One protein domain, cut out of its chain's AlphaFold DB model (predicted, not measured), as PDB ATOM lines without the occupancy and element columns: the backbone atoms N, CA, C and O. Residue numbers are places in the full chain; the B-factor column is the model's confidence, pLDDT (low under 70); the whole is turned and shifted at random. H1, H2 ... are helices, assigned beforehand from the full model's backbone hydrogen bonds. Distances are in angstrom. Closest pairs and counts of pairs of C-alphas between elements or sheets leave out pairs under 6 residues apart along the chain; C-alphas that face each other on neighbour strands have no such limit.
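This is residues 154 to 291 of the 840 residues of an uncharacterized protein of Oceanospirillum sp. D5 (UniProt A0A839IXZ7). What does the model look like? Three helices make a row, H4, H6 and H7, with H6 in the middle and its two neighbours crossing it on opposite sides; H1 crosses H3 in a second group, joined to the row where the short H2 meets H7. Beyond the end of H4 the loop of residues 235 to 246 reaches far out as an arm. What is it made of? The printed part has 138 residues with seven named helices, H1 to H7 in chain order, and no named strand: the class is all helix. How large is it? It is compact, with a radius of gyration of the C-alphas of 15.6 A and spans of 49 by 34 by 26 A.

Where do the first helices lie? H1, residues 157 to 170, begins at C-alpha 157 (36.680, -8.890, 5.292) and is 20.0 A long. H2 is residues 185 to 192, 10.6 A, and H3 residues 196 to 206, 16.3 A. Where is the longest helix? H4, residues 212 to 234, measures 33.3 A and ends at C-alpha 234 (15.644, -2.369, 15.152). What follows? H5 is residues 247 to 250, 5.3 A; H6 is residues 253 to 270, 25.5 A; H7 is residues 276 to 290, 20.7 A, ending at C-alpha 290 (24.980, 8.340, -1.732).

What does H1 meet? H1 and H3 touch at a steep tilt of 65 degrees, closest at the C-alphas of Gly 162 and Glu 199, 4.3 A. With residues 157 to 158 alone H1 only just touches H2, with 3 pairs of C-alphas within 8 A, the closest Trp 158 and Phe 192, 5.5 A. How is H7 placed? H2 touches residues 284 to 288 of H7, about perpendicular at 85 degrees, closest at C-alphas of Arg 185 and Ser 284, 5.8 A. H6 and H7 form a helical hairpin at 42 degrees, closest at C-alphas of Ile 257 and Ser 289, 5.2 A. What about H4 and H5? H4 touches H6, opposite ways at a steep tilt of 44 degrees, with C-alphas of Glu 222 and Ala 262 6.0 A apart; H4 and H7 are apart, and H5 and H6 meet only through their link. How do the backbones run? Each O i to N i+4 pair is within hydrogen-bond range in H2, H4 and H7, against 7 of 10 in H1, 5 of 7 in H3 and 13 of 14 in H6; H5 is too short for such a pair.

How far does it reach? The two farthest C-alphas, of Pro 175 and Lys 238, are 51.2 A apart, and the printed part has no cut. Which links are long? H1 to H2, 14 residues, and H4 to H5, 12 residues. Where is confidence low? The mean pLDDT of the printed part is 84.0; residues 234 to 244, 247, 272 to 274 and 291 are under 70.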
ATOM      1  N   PHE A 154      30.408  -5.392  12.699       89.50
ATOM      2  CA  PHE A 154      30.766  -5.521  11.287       89.50
ATOM      3  C   PHE A 154      31.828  -6.605  11.077       89.50
ATOM      4  O   PHE A 154      32.794  -6.705  11.821       89.50
ATOM      5  N   ASN A 155      31.647  -7.422  10.041       88.44
ATOM      6  CA  ASN A 155      32.519  -8.542   9.689       88.44
ATOM      7  C   ASN A 155      32.840  -8.564   8.182       88.44
ATOM      8  O   ASN A 155      32.892  -9.610   7.529       88.44
ATOM      9  N   ASN A 156      32.988  -7.377   7.596       90.62
ATOM     10  CA  ASN A 156      33.347  -7.195   6.195       90.62
ATOM     11  C   ASN A 156      34.863  -7.399   6.055       90.62
ATOM     12  O   ASN A 156      35.638  -6.678   6.676       90.62
ATOM     13  N   MET A 157      35.295  -8.383   5.259       89.75
ATOM     14  CA  MET A 157      36.680  -8.890   5.292       89.75
ATOM     15  C   MET A 157      37.748  -7.827   5.000       89.75
ATOM     16  O   MET A 157      38.765  -7.792   5.682       89.75
ATOM     17  N   TRP A 158      37.518  -6.927   4.043       94.25
ATOM     18  CA  TRP A 158      38.476  -5.862   3.713       94.25
ATOM     19  C   TRP A 158      38.726  -4.911   4.897       94.25
ATOM     20  O   TRP A 158      39.814  -4.349   5.038       94.25
ATOM     21  N   PHE A 159      37.714  -4.748   5.753       95.06
ATOM     22  CA  PHE A 159      37.768  -3.961   6.974       95.06
ATOM     23  C   PHE A 159      38.339  -4.786   8.130       95.06
ATOM     24  O   PHE A 159      39.308  -4.353   8.734       95.06
ATOM     25  N   MET A 160      37.815  -5.984   8.405       91.12
ATOM     26  CA  MET A 160      38.300  -6.816   9.514       91.12
ATOM     27  C   MET A 160      39.724  -7.321   9.270       91.12
ATOM     28  O   MET A 160      40.661  -6.900   9.940       91.12
ATOM     29  N   GLU A 161      39.912  -8.152   8.247       90.06
ATOM     30  CA  GLU A 161      41.195  -8.794   7.948       90.06
ATOM     31  C   GLU A 161      42.255  -7.785   7.506       90.06
ATOM     32  O   GLU A 161      43.408  -7.843   7.940       90.06
ATOM     33  N   GLY A 162      41.865  -6.839   6.646       92.75
ATOM     34  CA  GLY A 162      42.769  -5.815   6.130       92.75
ATOM     35  C   GLY A 162      43.317  -4.908   7.231       92.75
ATOM     36  O   GLY A 162      44.526  -4.658   7.280       92.75
ATOM     37  N   LEU A 163      42.450  -4.445   8.136       93.25
ATOM     38  CA  LEU A 163      42.849  -3.563   9.232       93.25
ATOM     39  C   LEU A 163      43.608  -4.323  10.324       93.25
ATOM     40  O   LEU A 163      44.623  -3.819  10.797       93.25
ATOM     41  N   ALA A 164      43.208  -5.556  10.665       91.38
ATOM     42  CA  ALA A 164      43.958  -6.402  11.596       91.38
ATOM     43  C   ALA A 164      45.375  -6.698  11.089       91.38
ATOM     44  O   ALA A 164      46.344  -6.668  11.848       91.38
ATOM     45  N   ARG A 165      45.542  -6.928   9.783       89.81
ATOM     46  CA  ARG A 165      46.871  -7.057   9.172       89.81
ATOM     47  C   ARG A 165      47.675  -5.763   9.170       89.81
ATOM     48  O   ARG A 165      48.901  -5.814   9.320       89.81
ATOM     49  N   TRP A 166      47.023  -4.613   9.017       92.31
ATOM     50  CA  TRP A 166      47.680  -3.327   9.223       92.31
ATOM     51  C   TRP A 166      48.141  -3.162  10.684       92.31
ATOM     52  O   TRP A 166      49.295  -2.792  10.900       92.31
ATOM     53  N   ALA A 167      47.307  -3.519  11.664       91.06
ATOM     54  CA  ALA A 167      47.599  -3.380  13.092       91.06
ATOM     55  C   ALA A 167      48.790  -4.232  13.562       91.06
ATOM     56  O   ALA A 167      49.507  -3.838  14.478       91.06
ATOM     57  N   GLN A 168      49.097  -5.345  12.880       89.00
ATOM     58  CA  GLN A 168      50.336  -6.106  13.122       89.00
ATOM     59  C   GLN A 168      51.606  -5.243  13.002       89.00
ATOM     60  O   GLN A 168      52.613  -5.542  13.636       89.00
ATOM     61  N   ASN A 169      51.578  -4.172  12.198       87.38
ATOM     62  CA  ASN A 169      52.740  -3.296  12.007       87.38
ATOM     63  C   ASN A 169      53.021  -2.390  13.216       87.38
ATOM     64  O   ASN A 169      54.062  -1.744  13.249       87.38
ATOM     65  N   LEU A 170      52.102  -2.331  14.187       87.75
ATOM     66  CA  LEU A 170      52.278  -1.576  15.430       87.75
ATOM     67  C   LEU A 170      53.226  -2.285  16.402       87.75
ATOM     68  O   LEU A 170      53.816  -1.648  17.263       87.75
ATOM     69  N   THR A 171      53.384  -3.598  16.251       81.44
ATOM     70  CA  THR A 171      54.182  -4.448  17.148       81.44
ATOM     71  C   THR A 171      55.365  -5.099  16.430       81.44
ATOM     72  O   THR A 171      56.347  -5.462  17.067       81.44
ATOM     73  N   HIS A 172      55.299  -5.246  15.100       81.31
ATOM     74  CA  HIS A 172      56.325  -5.902  14.287       81.31
ATOM     75  C   HIS A 172      56.705  -5.063  13.064       81.31
ATOM     76  O   HIS A 172      55.851  -4.502  12.379       81.31
ATOM     77  N   SER A 173      57.987  -5.069  12.699       80.69
ATOM     78  CA  SER A 173      58.449  -4.473  11.442       80.69
ATOM     79  C   SER A 173      58.172  -5.406  10.256       80.69
ATOM     80  O   SER A 173      58.579  -6.568  10.258       80.69
ATOM     81  N   ARG A 174      57.474  -4.911   9.224       85.12
ATOM     82  CA  ARG A 174      57.115  -5.663   8.002       85.12
ATOM     83  C   ARG A 174      57.410  -4.828   6.744       85.12
ATOM     84  O   ARG A 174      57.313  -3.604   6.810       85.12
ATOM     85  N   PRO A 175      57.688  -5.445   5.574       82.25
ATOM     86  CA  PRO A 175      57.997  -4.719   4.335       82.25
ATOM     87  C   PRO A 175      56.950  -3.656   3.984       82.25
ATOM     88  O   PRO A 175      55.755  -3.938   4.027       82.25
ATOM     89  N   GLY A 176      57.382  -2.448   3.611       81.94
ATOM     90  CA  GLY A 176      56.547  -1.262   3.358       81.94
ATOM     91  C   GLY A 176      55.743  -1.270   2.048       81.94
ATOM     92  O   GLY A 176      55.750  -0.280   1.327       81.94
ATOM     93  N   LYS A 177      55.077  -2.377   1.700       89.44
ATOM     94  CA  LYS A 177      54.249  -2.462   0.486       89.44
ATOM     95  C   LYS A 177      52.956  -1.645   0.637       89.44
ATOM     96  O   LYS A 177      52.297  -1.745   1.673       89.44
ATOM     97  N   VAL A 178      52.611  -0.881  -0.398       89.69
ATOM     98  CA  VAL A 178      51.392  -0.060  -0.532       89.69
ATOM     99  C   VAL A 178      50.814  -0.218  -1.942       89.69
ATOM    100  O   VAL A 178      51.525  -0.653  -2.850       89.69
ATOM    101  N   GLU A 179      49.547   0.135  -2.131       91.00
ATOM    102  CA  GLU A 179      48.879   0.213  -3.440       91.00
ATOM    103  C   GLU A 179      48.171   1.562  -3.600       91.00
ATOM    104  O   GLU A 179      48.000   2.266  -2.612       91.00
ATOM    105  N   ILE A 180      47.787   1.943  -4.821       92.69
ATOM    106  CA  ILE A 180      47.042   3.189  -5.070       92.69
ATOM    107  C   ILE A 180      45.623   3.053  -4.492       92.69
ATOM    108  O   ILE A 180      45.019   1.983  -4.594       92.69
ATOM    109  N   LEU A 181      45.087   4.120  -3.891       94.50
ATOM    110  CA  LEU A 181      43.699   4.135  -3.411       94.50
ATOM    111  C   LEU A 181      42.711   3.917  -4.572       94.50
ATOM    112  O   LEU A 181      42.981   4.381  -5.679       94.50
ATOM    113  N   PRO A 182      41.546   3.282  -4.356       94.69
ATOM    114  CA  PRO A 182      40.519   3.166  -5.389       94.69
ATOM    115  C   PRO A 182      40.178   4.518  -6.022       94.69
ATOM    116  O   PRO A 182      39.873   5.475  -5.315       94.69
ATOM    117  N   GLN A 183      40.252   4.596  -7.350       92.69
ATOM    118  CA  GLN A 183      40.008   5.836  -8.097       92.69
ATOM    119  C   GLN A 183      38.593   5.914  -8.685       92.69
ATOM    120  O   GLN A 183      38.175   6.973  -9.142       92.69
ATOM    121  N   ASP A 184      37.851   4.806  -8.678       83.00
ATOM    122  CA  ASP A 184      36.498   4.709  -9.221       83.00
ATOM    123  C   ASP A 184      35.665   3.649  -8.474       83.00
ATOM    124  O   ASP A 184      36.159   2.906  -7.617       83.00
ATOM    125  N   ARG A 185      34.375   3.564  -8.817       80.12
ATOM    126  CA  ARG A 185      33.421   2.618  -8.218       80.12
ATOM    127  C   ARG A 185      33.850   1.160  -8.376       80.12
ATOM    128  O   ARG A 185      33.678   0.373  -7.447       80.12
ATOM    129  N   GLN A 186      34.359   0.779  -9.543       77.31
ATOM    130  CA  GLN A 186      34.716  -0.606  -9.832       77.31
ATOM    131  C   GLN A 186      35.907  -1.037  -8.971       77.31
ATOM    132  O   GLN A 186      35.889  -2.120  -8.382       77.31
ATOM    133  N   GLN A 187      36.904  -0.165  -8.834       86.75
ATOM    134  CA  GLN A 187      38.057  -0.372  -7.961       86.75
ATOM    135  C   GLN A 187      37.649  -0.414  -6.483       86.75
ATOM    136  O   GLN A 187      38.162  -1.242  -5.729       86.75
ATOM    137  N   LEU A 188      36.687   0.415  -6.065       89.25
ATOM    138  CA  LEU A 188      36.174   0.407  -4.694       89.25
ATOM    139  C   LEU A 188      35.417  -0.897  -4.381       89.25
ATOM    140  O   LEU A 188      35.634  -1.521  -3.343       89.25
ATOM    141  N   GLN A 189      34.587  -1.374  -5.311       82.56
ATOM    142  CA  GLN A 189      33.926  -2.674  -5.188       82.56
ATOM    143  C   GLN A 189      34.930  -3.834  -5.176       82.56
ATOM    144  O   GLN A 189      34.718  -4.815  -4.460       82.56
ATOM    145  N   ALA A 190      36.023  -3.732  -5.939       83.06
ATOM    146  CA  ALA A 190      37.105  -4.709  -5.897       83.06
ATOM    147  C   ALA A 190      37.771  -4.739  -4.514       83.06
ATOM    148  O   ALA A 190      37.948  -5.825  -3.967       83.06
ATOM    149  N   LEU A 191      38.048  -3.574  -3.910       91.38
ATOM    150  CA  LEU A 191      38.554  -3.475  -2.536       91.38
ATOM    151  C   LEU A 191      37.627  -4.181  -1.539       91.38
ATOM    152  O   LEU A 191      38.098  -4.984  -0.740       91.38
ATOM    153  N   PHE A 192      36.313  -3.952  -1.608       89.75
ATOM    154  CA  PHE A 192      35.363  -4.530  -0.649       89.75
ATOM    155  C   PHE A 192      35.267  -6.062  -0.674       89.75
ATOM    156  O   PHE A 192      34.727  -6.656   0.261       89.75
ATOM    157  N   ARG A 193      35.795  -6.712  -1.719       84.19
ATOM    158  CA  ARG A 193      35.850  -8.176  -1.860       84.19
ATOM    159  C   ARG A 193      37.151  -8.789  -1.331       84.19
ATOM    160  O   ARG A 193      37.267 -10.012  -1.301       84.19
ATOM    161  N   ARG A 194      38.124  -7.965  -0.940       87.00
ATOM    162  CA  ARG A 194      39.441  -8.401  -0.459       87.00
ATOM    163  C   ARG A 194      39.389  -8.840   1.000       87.00
ATOM    164  O   ARG A 194      38.443  -8.532   1.721       87.00
ATOM    165  N   ALA A 195      40.419  -9.566   1.418       88.50
ATOM    166  CA  ALA A 195      40.601 -10.003   2.799       88.50
ATOM    167  C   ALA A 195      41.923  -9.431   3.330       88.50
ATOM    168  O   ALA A 195      42.082  -8.217   3.417       88.50
ATOM    169  N   HIS A 196      42.895 -10.290   3.623       83.00
ATOM    170  CA  HIS A 196      44.222  -9.926   4.116       83.00
ATOM    171  C   HIS A 196      44.974  -8.906   3.244       83.00
ATOM    172  O   HIS A 196      45.680  -8.044   3.760       83.00
ATOM    173  N   ASP A 197      44.851  -8.998   1.921       88.06
ATOM    174  CA  ASP A 197      45.555  -8.127   0.976       88.06
ATOM    175  C   ASP A 197      44.994  -6.696   0.930       88.06
ATOM    176  O   ASP A 197      45.670  -5.798   0.427       88.06
ATOM    177  N   ALA A 198      43.831  -6.445   1.545       93.69
ATOM    178  CA  ALA A 198      43.345  -5.090   1.804       93.69
ATOM    179  C   ALA A 198      44.269  -4.295   2.755       93.69
ATOM    180  O   ALA A 198      44.130  -3.077   2.859       93.69
ATOM    181  N   GLU A 199      45.250  -4.933   3.416       93.56
ATOM    182  CA  GLU A 199      46.265  -4.231   4.221       93.56
ATOM    183  C   GLU A 199      47.011  -3.154   3.414       93.56
ATOM    184  O   GLU A 199      47.402  -2.127   3.968       93.56
ATOM    185  N   TYR A 200      47.223  -3.371   2.109       94.62
ATOM    186  CA  TYR A 200      47.976  -2.441   1.263       94.62
ATOM    187  C   TYR A 200      47.204  -1.146   1.022       94.62
ATOM    188  O   TYR A 200      47.808  -0.069   1.055       94.62
ATOM    189  N   PHE A 201      45.883  -1.250   0.864       95.19
ATOM    190  CA  PHE A 201      44.976  -0.110   0.850       95.19
ATOM    191  C   PHE A 201      45.055   0.663   2.174       95.19
ATOM    192  O   PHE A 201      45.302   1.868   2.159       95.19
ATOM    193  N   TRP A 202      44.929  -0.019   3.320       95.25
ATOM    194  CA  TRP A 202      44.973   0.634   4.635       95.25
ATOM    195  C   TRP A 202      46.296   1.358   4.870       95.25
ATOM    196  O   TRP A 202      46.309   2.501   5.320       95.25
ATOM    197  N   ARG A 203      47.419   0.734   4.498       94.12
ATOM    198  CA  ARG A 203      48.746   1.356   4.574       94.12
ATOM    199  C   ARG A 203      48.851   2.601   3.699       94.12
ATOM    200  O   ARG A 203      49.424   3.590   4.150       94.12
ATOM    201  N   ARG A 204      48.300   2.577   2.480       93.75
ATOM    202  CA  ARG A 204      48.281   3.760   1.609       93.75
ATOM    203  C   ARG A 204      47.438   4.872   2.210       93.75
ATOM    204  O   ARG A 204      47.937   5.984   2.339       93.75
ATOM    205  N   LEU A 205      46.206   4.573   2.615       92.81
ATOM    206  CA  LEU A 205      45.294   5.563   3.184       92.81
ATOM    207  C   LEU A 205      45.912   6.230   4.414       92.81
ATOM    208  O   LEU A 205      45.967   7.453   4.506       92.81
ATOM    209  N   LEU A 206      46.439   5.419   5.327       92.56
ATOM    210  CA  LEU A 206      47.016   5.893   6.576       92.56
ATOM    211  C   LEU A 206      48.362   6.602   6.384       92.56
ATOM    212  O   LEU A 206      48.722   7.421   7.219       92.56
ATOM    213  N   SER A 207      49.071   6.376   5.269       90.75
ATOM    214  CA  SER A 207      50.265   7.165   4.920       90.75
ATOM    215  C   SER A 207      49.962   8.635   4.606       90.75
ATOM    216  O   SER A 207      50.873   9.459   4.618       90.75
ATOM    217  N   PHE A 208      48.694   8.974   4.348       89.56
ATOM    218  CA  PHE A 208      48.241  10.353   4.158       89.56
ATOM    219  C   PHE A 208      47.768  11.028   5.453       89.56
ATOM    220  O   PHE A 208      47.364  12.189   5.421       89.56
ATOM    221  N   VAL A 209      47.800  10.324   6.588       88.75
ATOM    222  CA  VAL A 209      47.287  10.816   7.869       88.75
ATOM    223  C   VAL A 209      48.438  11.044   8.846       88.75
ATOM    224  O   VAL A 209      49.292  10.181   9.016       88.75
ATOM    225  N   GLU A 210      48.438  12.191   9.528       88.31
ATOM    226  CA  GLU A 210      49.472  12.565  10.510       88.31
ATOM    227  C   GLU A 210      49.538  11.616  11.714       88.31
ATOM    228  O   GLU A 210      50.619  11.277  12.188       88.31
ATOM    229  N   GLN A 211      48.373  11.181  12.203       91.81
ATOM    230  CA  GLN A 211      48.233  10.291  13.357       91.81
ATOM    231  C   GLN A 211      47.450   9.023  12.959       91.81
ATOM    232  O   GLN A 211      46.246   8.934  13.224       91.81
ATOM    233  N   PRO A 212      48.092   8.031  12.305       92.81
ATOM    234  CA  PRO A 212      47.429   6.825  11.795       92.81
ATOM    235  C   PRO A 212      46.658   6.019  12.844       92.81
ATOM    236  O   PRO A 212      45.559   5.539  12.579       92.81
ATOM    237  N   VAL A 213      47.222   5.871  14.044       94.56
ATOM    238  CA  VAL A 213      46.594   5.109  15.134       94.56
ATOM    239  C   VAL A 213      45.330   5.813  15.625       94.56
ATOM    240  O   VAL A 213      44.275   5.192  15.744       94.56
ATOM    241  N   GLU A 214      45.407   7.131  15.808       94.06
ATOM    242  CA  GLU A 214      44.270   7.959  16.207       94.06
ATOM    243  C   GLU A 214      43.156   7.960  15.149       94.06
ATOM    244  O   GLU A 214      41.974   7.923  15.490       94.06
ATOM    245  N   PHE A 215      43.516   7.946  13.862       95.06
ATOM    246  CA  PHE A 215      42.559   7.793  12.765       95.06
ATOM    247  C   PHE A 215      41.769   6.494  12.882       95.06
ATOM    248  O   PHE A 215      40.540   6.504  12.818       95.06
ATOM    249  N   VAL A 216      42.468   5.373  13.076       95.69
ATOM    250  CA  VAL A 216      41.832   4.059  13.197       95.69
ATOM    251  C   VAL A 216      40.957   3.993  14.443       95.69
ATOM    252  O   VAL A 216      39.830   3.509  14.373       95.69
ATOM    253  N   ARG A 217      41.412   4.552  15.567       95.12
ATOM    254  CA  ARG A 217      40.613   4.640  16.793       95.12
ATOM    255  C   ARG A 217      39.316   5.427  16.580       95.12
ATOM    256  O   ARG A 217      38.251   4.954  16.968       95.12
ATOM    257  N   LYS A 218      39.379   6.587  15.914       94.81
ATOM    258  CA  LYS A 218      38.189   7.372  15.541       94.81
ATOM    259  C   LYS A 218      37.265   6.610  14.592       94.81
ATOM    260  O   LYS A 218      36.052   6.701  14.742       94.81
ATOM    261  N   LEU A 219      37.820   5.835  13.658       95.69
ATOM    262  CA  LEU A 219      37.039   5.011  12.730       95.69
ATOM    263  C   LEU A 219      36.245   3.941  13.465       95.69
ATOM    264  O   LEU A 219      35.053   3.787  13.213       95.69
ATOM    265  N   LEU A 220      36.883   3.240  14.399       95.75
ATOM    266  CA  LEU A 220      36.211   2.236  15.214       95.75
ATOM    267  C   LEU A 220      35.123   2.855  16.109       95.75
ATOM    268  O   LEU A 220      34.040   2.284  16.206       95.75
ATOM    269  N   LEU A 221      35.360   4.041  16.684       94.56
ATOM    270  CA  LEU A 221      34.359   4.781  17.469       94.56
ATOM    271  C   LEU A 221      33.145   5.217  16.633       94.56
ATOM    272  O   LEU A 221      32.009   5.112  17.093       94.56
ATOM    273  N   GLU A 222      33.360   5.687  15.404       93.62
ATOM    274  CA  GLU A 222      32.255   6.047  14.510       93.62
ATOM    275  C   GLU A 222      31.461   4.798  14.099       93.62
ATOM    276  O   GLU A 222      30.231   4.800  14.135       93.62
ATOM    277  N   CYS A 223      32.141   3.689  13.790       92.69
ATOM    278  CA  CYS A 223      31.482   2.409  13.522       92.69
ATOM    279  C   CYS A 223      30.665   1.904  14.728       92.69
ATOM    280  O   CYS A 223      29.545   1.433  14.533       92.69
ATOM    281  N   GLU A 224      31.181   2.030  15.957       92.56
ATOM    282  CA  GLU A 224      30.459   1.721  17.204       92.56
ATOM    283  C   GLU A 224      29.172   2.548  17.318       92.56
ATOM    284  O   GLU A 224      28.089   2.001  17.543       92.56
ATOM    285  N   PHE A 225      29.268   3.865  17.112       89.81
ATOM    286  CA  PHE A 225      28.117   4.762  17.161       89.81
ATOM    287  C   PHE A 225      27.040   4.371  16.139       89.81
ATOM    288  O   PHE A 225      25.866   4.238  16.491       89.81
ATOM    289  N   GLN A 226      27.431   4.119  14.888       87.06
ATOM    290  CA  GLN A 226      26.495   3.719  13.833       87.06
ATOM    291  C   GLN A 226      25.865   2.346  14.112       87.06
ATOM    292  O   GLN A 226      24.669   2.161  13.884       87.06
ATOM    293  N   CYS A 227      26.636   1.398  14.654       85.50
ATOM    294  CA  CYS A 227      26.135   0.087  15.062       85.50
ATOM    295  C   CYS A 227      25.041   0.224  16.139       85.50
ATOM    296  O   CYS A 227      23.940  -0.298  15.953       85.50
ATOM    297  N   ARG A 228      25.265   1.050  17.172       83.25
ATOM    298  CA  ARG A 228      24.258   1.363  18.206       83.25
ATOM    299  C   ARG A 228      23.002   2.029  17.635       83.25
ATOM    300  O   ARG A 228      21.888   1.718  18.052       83.25
ATOM    301  N   VAL A 229      23.143   2.929  16.656       81.88
ATOM    302  CA  VAL A 229      21.991   3.558  15.978       81.88
ATOM    303  C   VAL A 229      21.134   2.523  15.244       81.88
ATOM    304  O   VAL A 229      19.905   2.622  15.267       81.88
ATOM    305  N   ILE A 230      21.755   1.538  14.589       79.44
ATOM    306  CA  ILE A 230      21.043   0.447  13.905       79.44
ATOM    307  C   ILE A 230      20.274  -0.394  14.921       79.44
ATOM    308  O   ILE A 230      19.081  -0.625  14.742       79.44
ATOM    309  N   GLU A 231      20.920  -0.775  16.021       77.88
ATOM    310  CA  GLU A 231      20.301  -1.565  17.088       77.88
ATOM    311  C   GLU A 231      19.095  -0.856  17.713       77.88
ATOM    312  O   GLU A 231      18.030  -1.458  17.861       77.88
ATOM    313  N   LEU A 232      19.210   0.449  17.986       77.00
ATOM    314  CA  LEU A 232      18.108   1.266  18.504       77.00
ATOM    315  C   LEU A 232      16.926   1.358  17.529       77.00
ATOM    316  O   LEU A 232      15.770   1.340  17.954       77.00
ATOM    317  N   LYS A 233      17.187   1.444  16.218       71.00
ATOM    318  CA  LYS A 233      16.128   1.447  15.194       71.00
ATOM    319  C   LYS A 233      15.426   0.091  15.100       71.00
ATOM    320  O   LYS A 233      14.206   0.054  14.947       71.00
ATOM    321  N   SER A 234      16.173  -1.003  15.231       65.69
ATOM    322  CA  SER A 234      15.644  -2.369  15.152       65.69
ATOM    323  C   SER A 234      14.875  -2.799  16.409       65.69
ATOM    324  O   SER A 234      13.911  -3.560  16.298       65.69
ATOM    325  N   ALA A 235      15.223  -2.264  17.586       57.75
ATOM    326  CA  ALA A 235      14.564  -2.552  18.865       57.75
ATOM    327  C   ALA A 235      13.073  -2.144  18.919       57.75
ATOM    328  O   ALA A 235      12.307  -2.702  19.703       57.75
ATOM    329  N   ASN A 236      12.626  -1.231  18.047       50.56
ATOM    330  CA  ASN A 236      11.211  -0.858  17.913       50.56
ATOM    331  C   ASN A 236      10.374  -1.868  17.099       50.56
ATOM    332  O   ASN A 236       9.160  -1.706  16.967       50.56
ATOM    333  N   SER A 237      10.994  -2.922  16.557       49.78
ATOM    334  CA  SER A 237      10.304  -4.019  15.879       49.78
ATOM    335  C   SER A 237      10.148  -5.220  16.825       49.78
ATOM    336  O   SER A 237      11.103  -5.662  17.459       49.78
ATOM    337  N   LYS A 238       8.938  -5.798  16.915       39.66
ATOM    338  CA  LYS A 238       8.607  -6.943  17.800       39.66
ATOM    339  C   LYS A 238       9.456  -8.215  17.568       39.66
ATOM    340  O   LYS A 238       9.301  -9.178  18.310       39.66
ATOM    341  N   ALA A 239      10.333  -8.238  16.563       42.91
ATOM    342  CA  ALA A 239      11.145  -9.390  16.172       42.91
ATOM    343  C   ALA A 239      12.504  -9.495  16.898       42.91
ATOM    344  O   ALA A 239      13.146 -10.537  16.817       42.91
ATOM    345  N   HIS A 240      12.952  -8.457  17.612       44.28
ATOM    346  CA  HIS A 240      14.327  -8.368  18.134       44.28
ATOM    347  C   HIS A 240      14.525  -8.816  19.596       44.28
ATOM    348  O   HIS A 240      15.561  -8.545  20.191       44.28
ATOM    349  N   GLN A 241      13.597  -9.580  20.181       43.31
ATOM    350  CA  GLN A 241      13.764 -10.146  21.537       43.31
ATOM    351  C   GLN A 241      14.829 -11.270  21.643       43.31
ATOM    352  O   GLN A 241      14.915 -11.945  22.667       43.31
ATOM    353  N   LYS A 242      15.674 -11.471  20.620       46.19
ATOM    354  CA  LYS A 242      16.865 -12.336  20.665       46.19
ATOM    355  C   LYS A 242      18.096 -11.526  20.232       46.19
ATOM    356  O   LYS A 242      18.291 -11.279  19.050       46.19
ATOM    357  N   ASN A 243      18.904 -11.114  21.208       51.88
ATOM    358  CA  ASN A 243      20.052 -10.194  21.121       51.88
ATOM    359  C   ASN A 243      21.265 -10.667  20.271       51.88
ATOM    360  O   ASN A 243      22.388 -10.690  20.778       51.88
ATOM    361  N   ALA A 244      21.123 -11.019  18.988       66.56
ATOM    362  CA  ALA A 244      22.304 -11.277  18.152       66.56
ATOM    363  C   ALA A 244      22.106 -10.933  16.669       66.56
ATOM    364  O   ALA A 244      21.221 -11.484  16.022       66.56
ATOM    365  N   TRP A 245      23.003 -10.099  16.123       72.81
ATOM    366  CA  TRP A 245      23.180  -9.936  14.676       72.81
ATOM    367  C   TRP A 245      23.472 -11.301  14.031       72.81
ATOM    368  O   TRP A 245      24.409 -12.003  14.439       72.81
ATOM    369  N   THR A 246      22.705 -11.656  13.006       75.94
ATOM    370  CA  THR A 246      22.904 -12.837  12.158       75.94
ATOM    371  C   THR A 246      24.219 -12.757  11.381       75.94
ATOM    372  O   THR A 246      24.850 -11.703  11.244       75.94
ATOM    373  N   ARG A 247      24.666 -13.897  10.841       69.62
ATOM    374  CA  ARG A 247      25.894 -13.951  10.039       69.62
ATOM    375  C   ARG A 247      25.775 -13.109   8.767       69.62
ATOM    376  O   ARG A 247      26.768 -12.481   8.394       69.62
ATOM    377  N   GLU A 248      24.604 -13.078   8.126       71.00
ATOM    378  CA  GLU A 248      24.356 -12.214   6.968       71.00
ATOM    379  C   GLU A 248      24.407 -10.729   7.346       71.00
ATOM    380  O   GLU A 248      25.082  -9.957   6.667       71.00
ATOM    381  N   GLU A 249      23.788 -10.323   8.460       78.44
ATOM    382  CA  GLU A 249      23.789  -8.922   8.913       78.44
ATOM    383  C   GLU A 249      25.205  -8.418   9.215       78.44
ATOM    384  O   GLU A 249      25.598  -7.341   8.759       78.44
ATOM    385  N   LYS A 250      26.026  -9.221   9.908       82.25
ATOM    386  CA  LYS A 250      27.426  -8.863  10.203       82.25
ATOM    387  C   LYS A 250      28.264  -8.687   8.935       82.25
ATOM    388  O   LYS A 250      29.188  -7.883   8.921       82.25
ATOM    389  N   ARG A 251      27.959  -9.420   7.862       80.44
ATOM    390  CA  ARG A 251      28.707  -9.388   6.589       80.44
ATOM    391  C   ARG A 251      28.040  -8.533   5.511       80.44
ATOM    392  O   ARG A 251      28.487  -8.539   4.366       80.44
ATOM    393  N   SER A 252      26.982  -7.808   5.868       79.81
ATOM    394  CA  SER A 252      26.180  -7.040   4.924       79.81
ATOM    395  C   SER A 252      27.010  -5.987   4.190       79.81
ATOM    396  O   SER A 252      27.828  -5.284   4.789       79.81
ATOM    397  N   ARG A 253      26.758  -5.801   2.888       76.31
ATOM    398  CA  ARG A 253      27.313  -4.666   2.126       76.31
ATOM    399  C   ARG A 253      26.845  -3.321   2.671       76.31
ATOM    400  O   ARG A 253      27.561  -2.338   2.521       76.31
ATOM    401  N   HIS A 254      25.710  -3.274   3.369       79.44
ATOM    402  CA  HIS A 254      25.268  -2.061   4.051       79.44
ATOM    403  C   HIS A 254      26.308  -1.564   5.066       79.44
ATOM    404  O   HIS A 254      26.532  -0.362   5.192       79.44
ATOM    405  N   ASN A 255      27.035  -2.484   5.705       87.44
ATOM    406  CA  ASN A 255      28.134  -2.136   6.599       87.44
ATOM    407  C   ASN A 255      29.273  -1.445   5.832       87.44
ATOM    408  O   ASN A 255      29.867  -0.517   6.366       87.44
ATOM    409  N   ASN A 256      29.534  -1.793   4.562       89.50
ATOM    410  CA  ASN A 256      30.503  -1.056   3.734       89.50
ATOM    411  C   ASN A 256      30.061   0.390   3.501       89.50
ATOM    412  O   ASN A 256      30.909   1.273   3.505       89.50
ATOM    413  N   ILE A 257      28.761   0.651   3.320       86.31
ATOM    414  CA  ILE A 257      28.235   2.021   3.180       86.31
ATOM    415  C   ILE A 257      28.468   2.803   4.475       86.31
ATOM    416  O   ILE A 257      28.892   3.957   4.437       86.31
ATOM    417  N   ILE A 258      28.223   2.176   5.627       88.25
ATOM    418  CA  ILE A 258      28.434   2.791   6.942       88.25
ATOM    419  C   ILE A 258      29.922   3.080   7.174       88.25
ATOM    420  O   ILE A 258      30.281   4.211   7.499       88.25
ATOM    421  N   ILE A 259      30.792   2.097   6.927       93.12
ATOM    422  CA  ILE A 259      32.247   2.247   7.038       93.12
ATOM    423  C   ILE A 259      32.749   3.309   6.048       93.12
ATOM    424  O   ILE A 259      33.589   4.127   6.410       93.12
ATOM    425  N   ALA A 260      32.212   3.364   4.823       91.81
ATOM    426  CA  ALA A 260      32.542   4.395   3.842       91.81
ATOM    427  C   ALA A 260      32.173   5.797   4.348       91.81
ATOM    428  O   ALA A 260      32.998   6.702   4.271       91.81
ATOM    429  N   LYS A 261      30.981   5.979   4.929       89.19
ATOM    430  CA  LYS A 261      30.569   7.260   5.531       89.19
ATOM    431  C   LYS A 261      31.478   7.665   6.690       89.19
ATOM    432  O   LYS A 261      31.883   8.825   6.755       89.19
ATOM    433  N   ALA A 262      31.844   6.717   7.551       91.75
ATOM    434  CA  ALA A 262      32.787   6.948   8.640       91.75
ATOM    435  C   ALA A 262      34.176   7.353   8.112       91.75
ATOM    436  O   ALA A 262      34.759   8.331   8.576       91.75
ATOM    437  N   LEU A 263      34.673   6.666   7.078       93.12
ATOM    438  CA  LEU A 263      35.931   7.002   6.409       93.12
ATOM    439  C   LEU A 263      35.906   8.405   5.800       93.12
ATOM    440  O   LEU A 263      36.851   9.156   6.015       93.12
ATOM    441  N   ILE A 264      34.838   8.780   5.089       90.69
ATOM    442  CA  ILE A 264      34.671  10.133   4.531       90.69
ATOM    443  C   ILE A 264      34.702  11.169   5.656       90.69
ATOM    444  O   ILE A 264      35.422  12.162   5.562       90.69
ATOM    445  N   HIS A 265      33.929  10.934   6.722       89.12
ATOM    446  CA  HIS A 265      33.832  11.850   7.853       89.12
ATOM    447  C   HIS A 265      35.196  12.080   8.508       89.12
ATOM    448  O   HIS A 265      35.583  13.223   8.741       89.12
ATOM    449  N   ILE A 266      35.951  11.016   8.772       90.31
ATOM    450  CA  ILE A 266      37.239  11.126   9.459       90.31
ATOM    451  C   ILE A 266      38.297  11.687   8.515       90.31
ATOM    452  O   ILE A 266      38.974  12.642   8.884       90.31
ATOM    453  N   ALA A 267      38.389  11.180   7.281       86.81
ATOM    454  CA  ALA A 267      39.382  11.628   6.306       86.81
ATOM    455  C   ALA A 267      39.301  13.137   6.037       86.81
ATOM    456  O   ALA A 267      40.333  13.804   6.027       86.81
ATOM    457  N   LYS A 268      38.088  13.698   5.925       83.44
ATOM    458  CA  LYS A 268      37.886  15.149   5.764       83.44
ATOM    459  C   LYS A 268      38.415  15.988   6.933       83.44
ATOM    460  O   LYS A 268      38.691  17.165   6.742       83.44
ATOM    461  N   ASN A 269      38.541  15.407   8.125       81.81
ATOM    462  CA  ASN A 269      38.927  16.114   9.348       81.81
ATOM    463  C   ASN A 269      40.364  15.824   9.812       81.81
ATOM    464  O   ASN A 269      40.819  16.436  10.776       81.81
ATOM    465  N   THR A 270      41.067  14.872   9.194       80.25
ATOM    466  CA  THR A 270      42.378  14.405   9.684       80.25
ATOM    467  C   THR A 270      43.468  14.334   8.623       80.25
ATOM    468  O   THR A 270      44.620  14.080   8.970       80.25
ATOM    469  N   VAL A 271      43.135  14.470   7.338       75.38
ATOM    470  CA  VAL A 271      44.132  14.379   6.267       75.38
ATOM    471  C   VAL A 271      44.733  15.751   5.975       75.38
ATOM    472  O   VAL A 271      44.039  16.761   5.949       75.38
ATOM    473  N   VAL A 272      46.047  15.765   5.764       62.41
ATOM    474  CA  VAL A 272      46.890  16.967   5.778       62.41
ATOM    475  C   VAL A 272      47.183  17.502   4.368       62.41
ATOM    476  O   VAL A 272      47.594  18.647   4.227       62.41
ATOM    477  N   ASN A 273      46.941  16.710   3.310       63.59
ATOM    478  CA  ASN A 273      47.224  17.086   1.918       63.59
ATOM    479  C   ASN A 273      46.092  16.684   0.951       63.59
ATOM    480  O   ASN A 273      45.734  15.508   0.867       63.59
ATOM    481  N   GLU A 274      45.604  17.630   0.142       65.25
ATOM    482  CA  GLU A 274      44.673  17.382  -0.974       65.25
ATOM    483  C   GLU A 274      45.412  16.814  -2.200       65.25
ATOM    484  O   GLU A 274      45.609  17.476  -3.218       65.25
ATOM    485  N   LEU A 275      45.876  15.567  -2.102       81.75
ATOM    486  CA  LEU A 275      46.432  14.860  -3.256       81.75
ATOM    487  C   LEU A 275      45.299  14.344  -4.164       81.75
ATOM    488  O   LEU A 275      44.323  13.803  -3.639       81.75
ATOM    489  N   PRO A 276      45.432  14.410  -5.508       86.75
ATOM    490  CA  PRO A 276      44.390  13.959  -6.438       86.75
ATOM    491  C   PRO A 276      43.907  12.526  -6.186       86.75
ATOM    492  O   PRO A 276      42.714  12.256  -6.244       86.75
ATOM    493  N   GLU A 277      44.825  11.621  -5.834       91.00
ATOM    494  CA  GLU A 277      44.513  10.228  -5.494       91.00
ATOM    495  C   GLU A 277      43.510  10.115  -4.338       91.00
ATOM    496  O   GLU A 277      42.574   9.319  -4.407       91.00
ATOM    497  N   LEU A 278      43.698  10.914  -3.284       88.19
ATOM    498  CA  LEU A 278      42.831  10.913  -2.111       88.19
ATOM    499  C   LEU A 278      41.502  11.611  -2.397       88.19
ATOM    500  O   LEU A 278      40.463  11.134  -1.951       88.19
ATOM    501  N   VAL A 279      41.527  12.716  -3.147       87.00
ATOM    502  CA  VAL A 279      40.311  13.428  -3.565       87.00
ATOM    503  C   VAL A 279      39.413  12.497  -4.379       87.00
ATOM    504  O   VAL A 279      38.238  12.351  -4.052       87.00
ATOM    505  N   ASN A 280      39.975  11.797  -5.368       89.25
ATOM    506  CA  ASN A 280      39.246  10.816  -6.173       89.25
ATOM    507  C   ASN A 280      38.724   9.654  -5.321       89.25
ATOM    508  O   ASN A 280      37.586   9.220  -5.493       89.25
ATOM    509  N   PHE A 281      39.527   9.173  -4.367       92.44
ATOM    510  CA  PHE A 281      39.091   8.129  -3.447       92.44
ATOM    511  C   PHE A 281      37.897   8.578  -2.595       92.44
ATOM    512  O   PHE A 281      36.888   7.871  -2.544       92.44
ATOM    513  N   ILE A 282      37.961   9.763  -1.979       89.81
ATOM    514  CA  ILE A 282      36.852  10.317  -1.190       89.81
ATOM    515  C   ILE A 282      35.615  10.514  -2.074       89.81
ATOM    516  O   ILE A 282      34.533  10.095  -1.675       89.81
ATOM    517  N   GLN A 283      35.762  11.046  -3.291       89.19
ATOM    518  CA  GLN A 283      34.653  11.165  -4.246       89.19
ATOM    519  C   GLN A 283      34.041   9.801  -4.596       89.19
ATOM    520  O   GLN A 283      32.819   9.668  -4.643       89.19
ATOM    521  N   SER A 284      34.857   8.759  -4.785       89.19
ATOM    522  CA  SER A 284      34.357   7.403  -5.042       89.19
ATOM    523  C   SER A 284      33.554   6.845  -3.858       89.19
ATOM    524  O   SER A 284      32.510   6.223  -4.065       89.19
ATOM    525  N   LEU A 285      33.986   7.124  -2.618       90.44
ATOM    526  CA  LEU A 285      33.252   6.773  -1.401       90.44
ATOM    527  C   LEU A 285      31.952   7.578  -1.272       90.44
ATOM    528  O   LEU A 285      30.936   7.026  -0.855       90.44
ATOM    529  N   GLU A 286      31.954   8.868  -1.617       89.00
ATOM    530  CA  GLU A 286      30.761   9.726  -1.605       89.00
ATOM    531  C   GLU A 286      29.712   9.227  -2.596       89.00
ATOM    532  O   GLU A 286      28.562   9.034  -2.208       89.00
ATOM    533  N   ILE A 287      30.117   8.914  -3.831       83.50
ATOM    534  CA  ILE A 287      29.235   8.313  -4.839       83.50
ATOM    535  C   ILE A 287      28.664   6.997  -4.304       83.50
ATOM    536  O   ILE A 287      27.446   6.844  -4.234       83.50
ATOM    537  N   TYR A 288      29.524   6.086  -3.837       84.31
ATOM    538  CA  TYR A 288      29.100   4.789  -3.301       84.31
ATOM    539  C   TYR A 288      28.145   4.913  -2.104       84.31
ATOM    540  O   TYR A 288      27.212   4.130  -1.965       84.31
ATOM    541  N   SER A 289      28.369   5.893  -1.229       83.06
ATOM    542  CA  SER A 289      27.583   6.074  -0.005       83.06
ATOM    543  C   SER A 289      26.312   6.911  -0.180       83.06
ATOM    544  O   SER A 289      25.483   6.945   0.741       83.06
ATOM    545  N   SER A 290      26.164   7.571  -1.334       74.38
ATOM    546  CA  SER A 290      24.980   8.340  -1.732       74.38
ATOM    547  C   SER A 290      23.868   7.485  -2.346       74.38
ATOM    548  O   SER A 290      22.709   7.889  -2.282       74.38
ATOM    549  N   GLU A 291      24.195   6.299  -2.871       64.62
ATOM    550  CA  GLU A 291      23.202   5.353  -3.387       64.62
ATOM    551  C   GLU A 291      22.309   4.862  -2.242       64.62
ATOM    552  O   GLU A 291      22.777   4.394  -1.194       64.62
TER     553      GLU A 291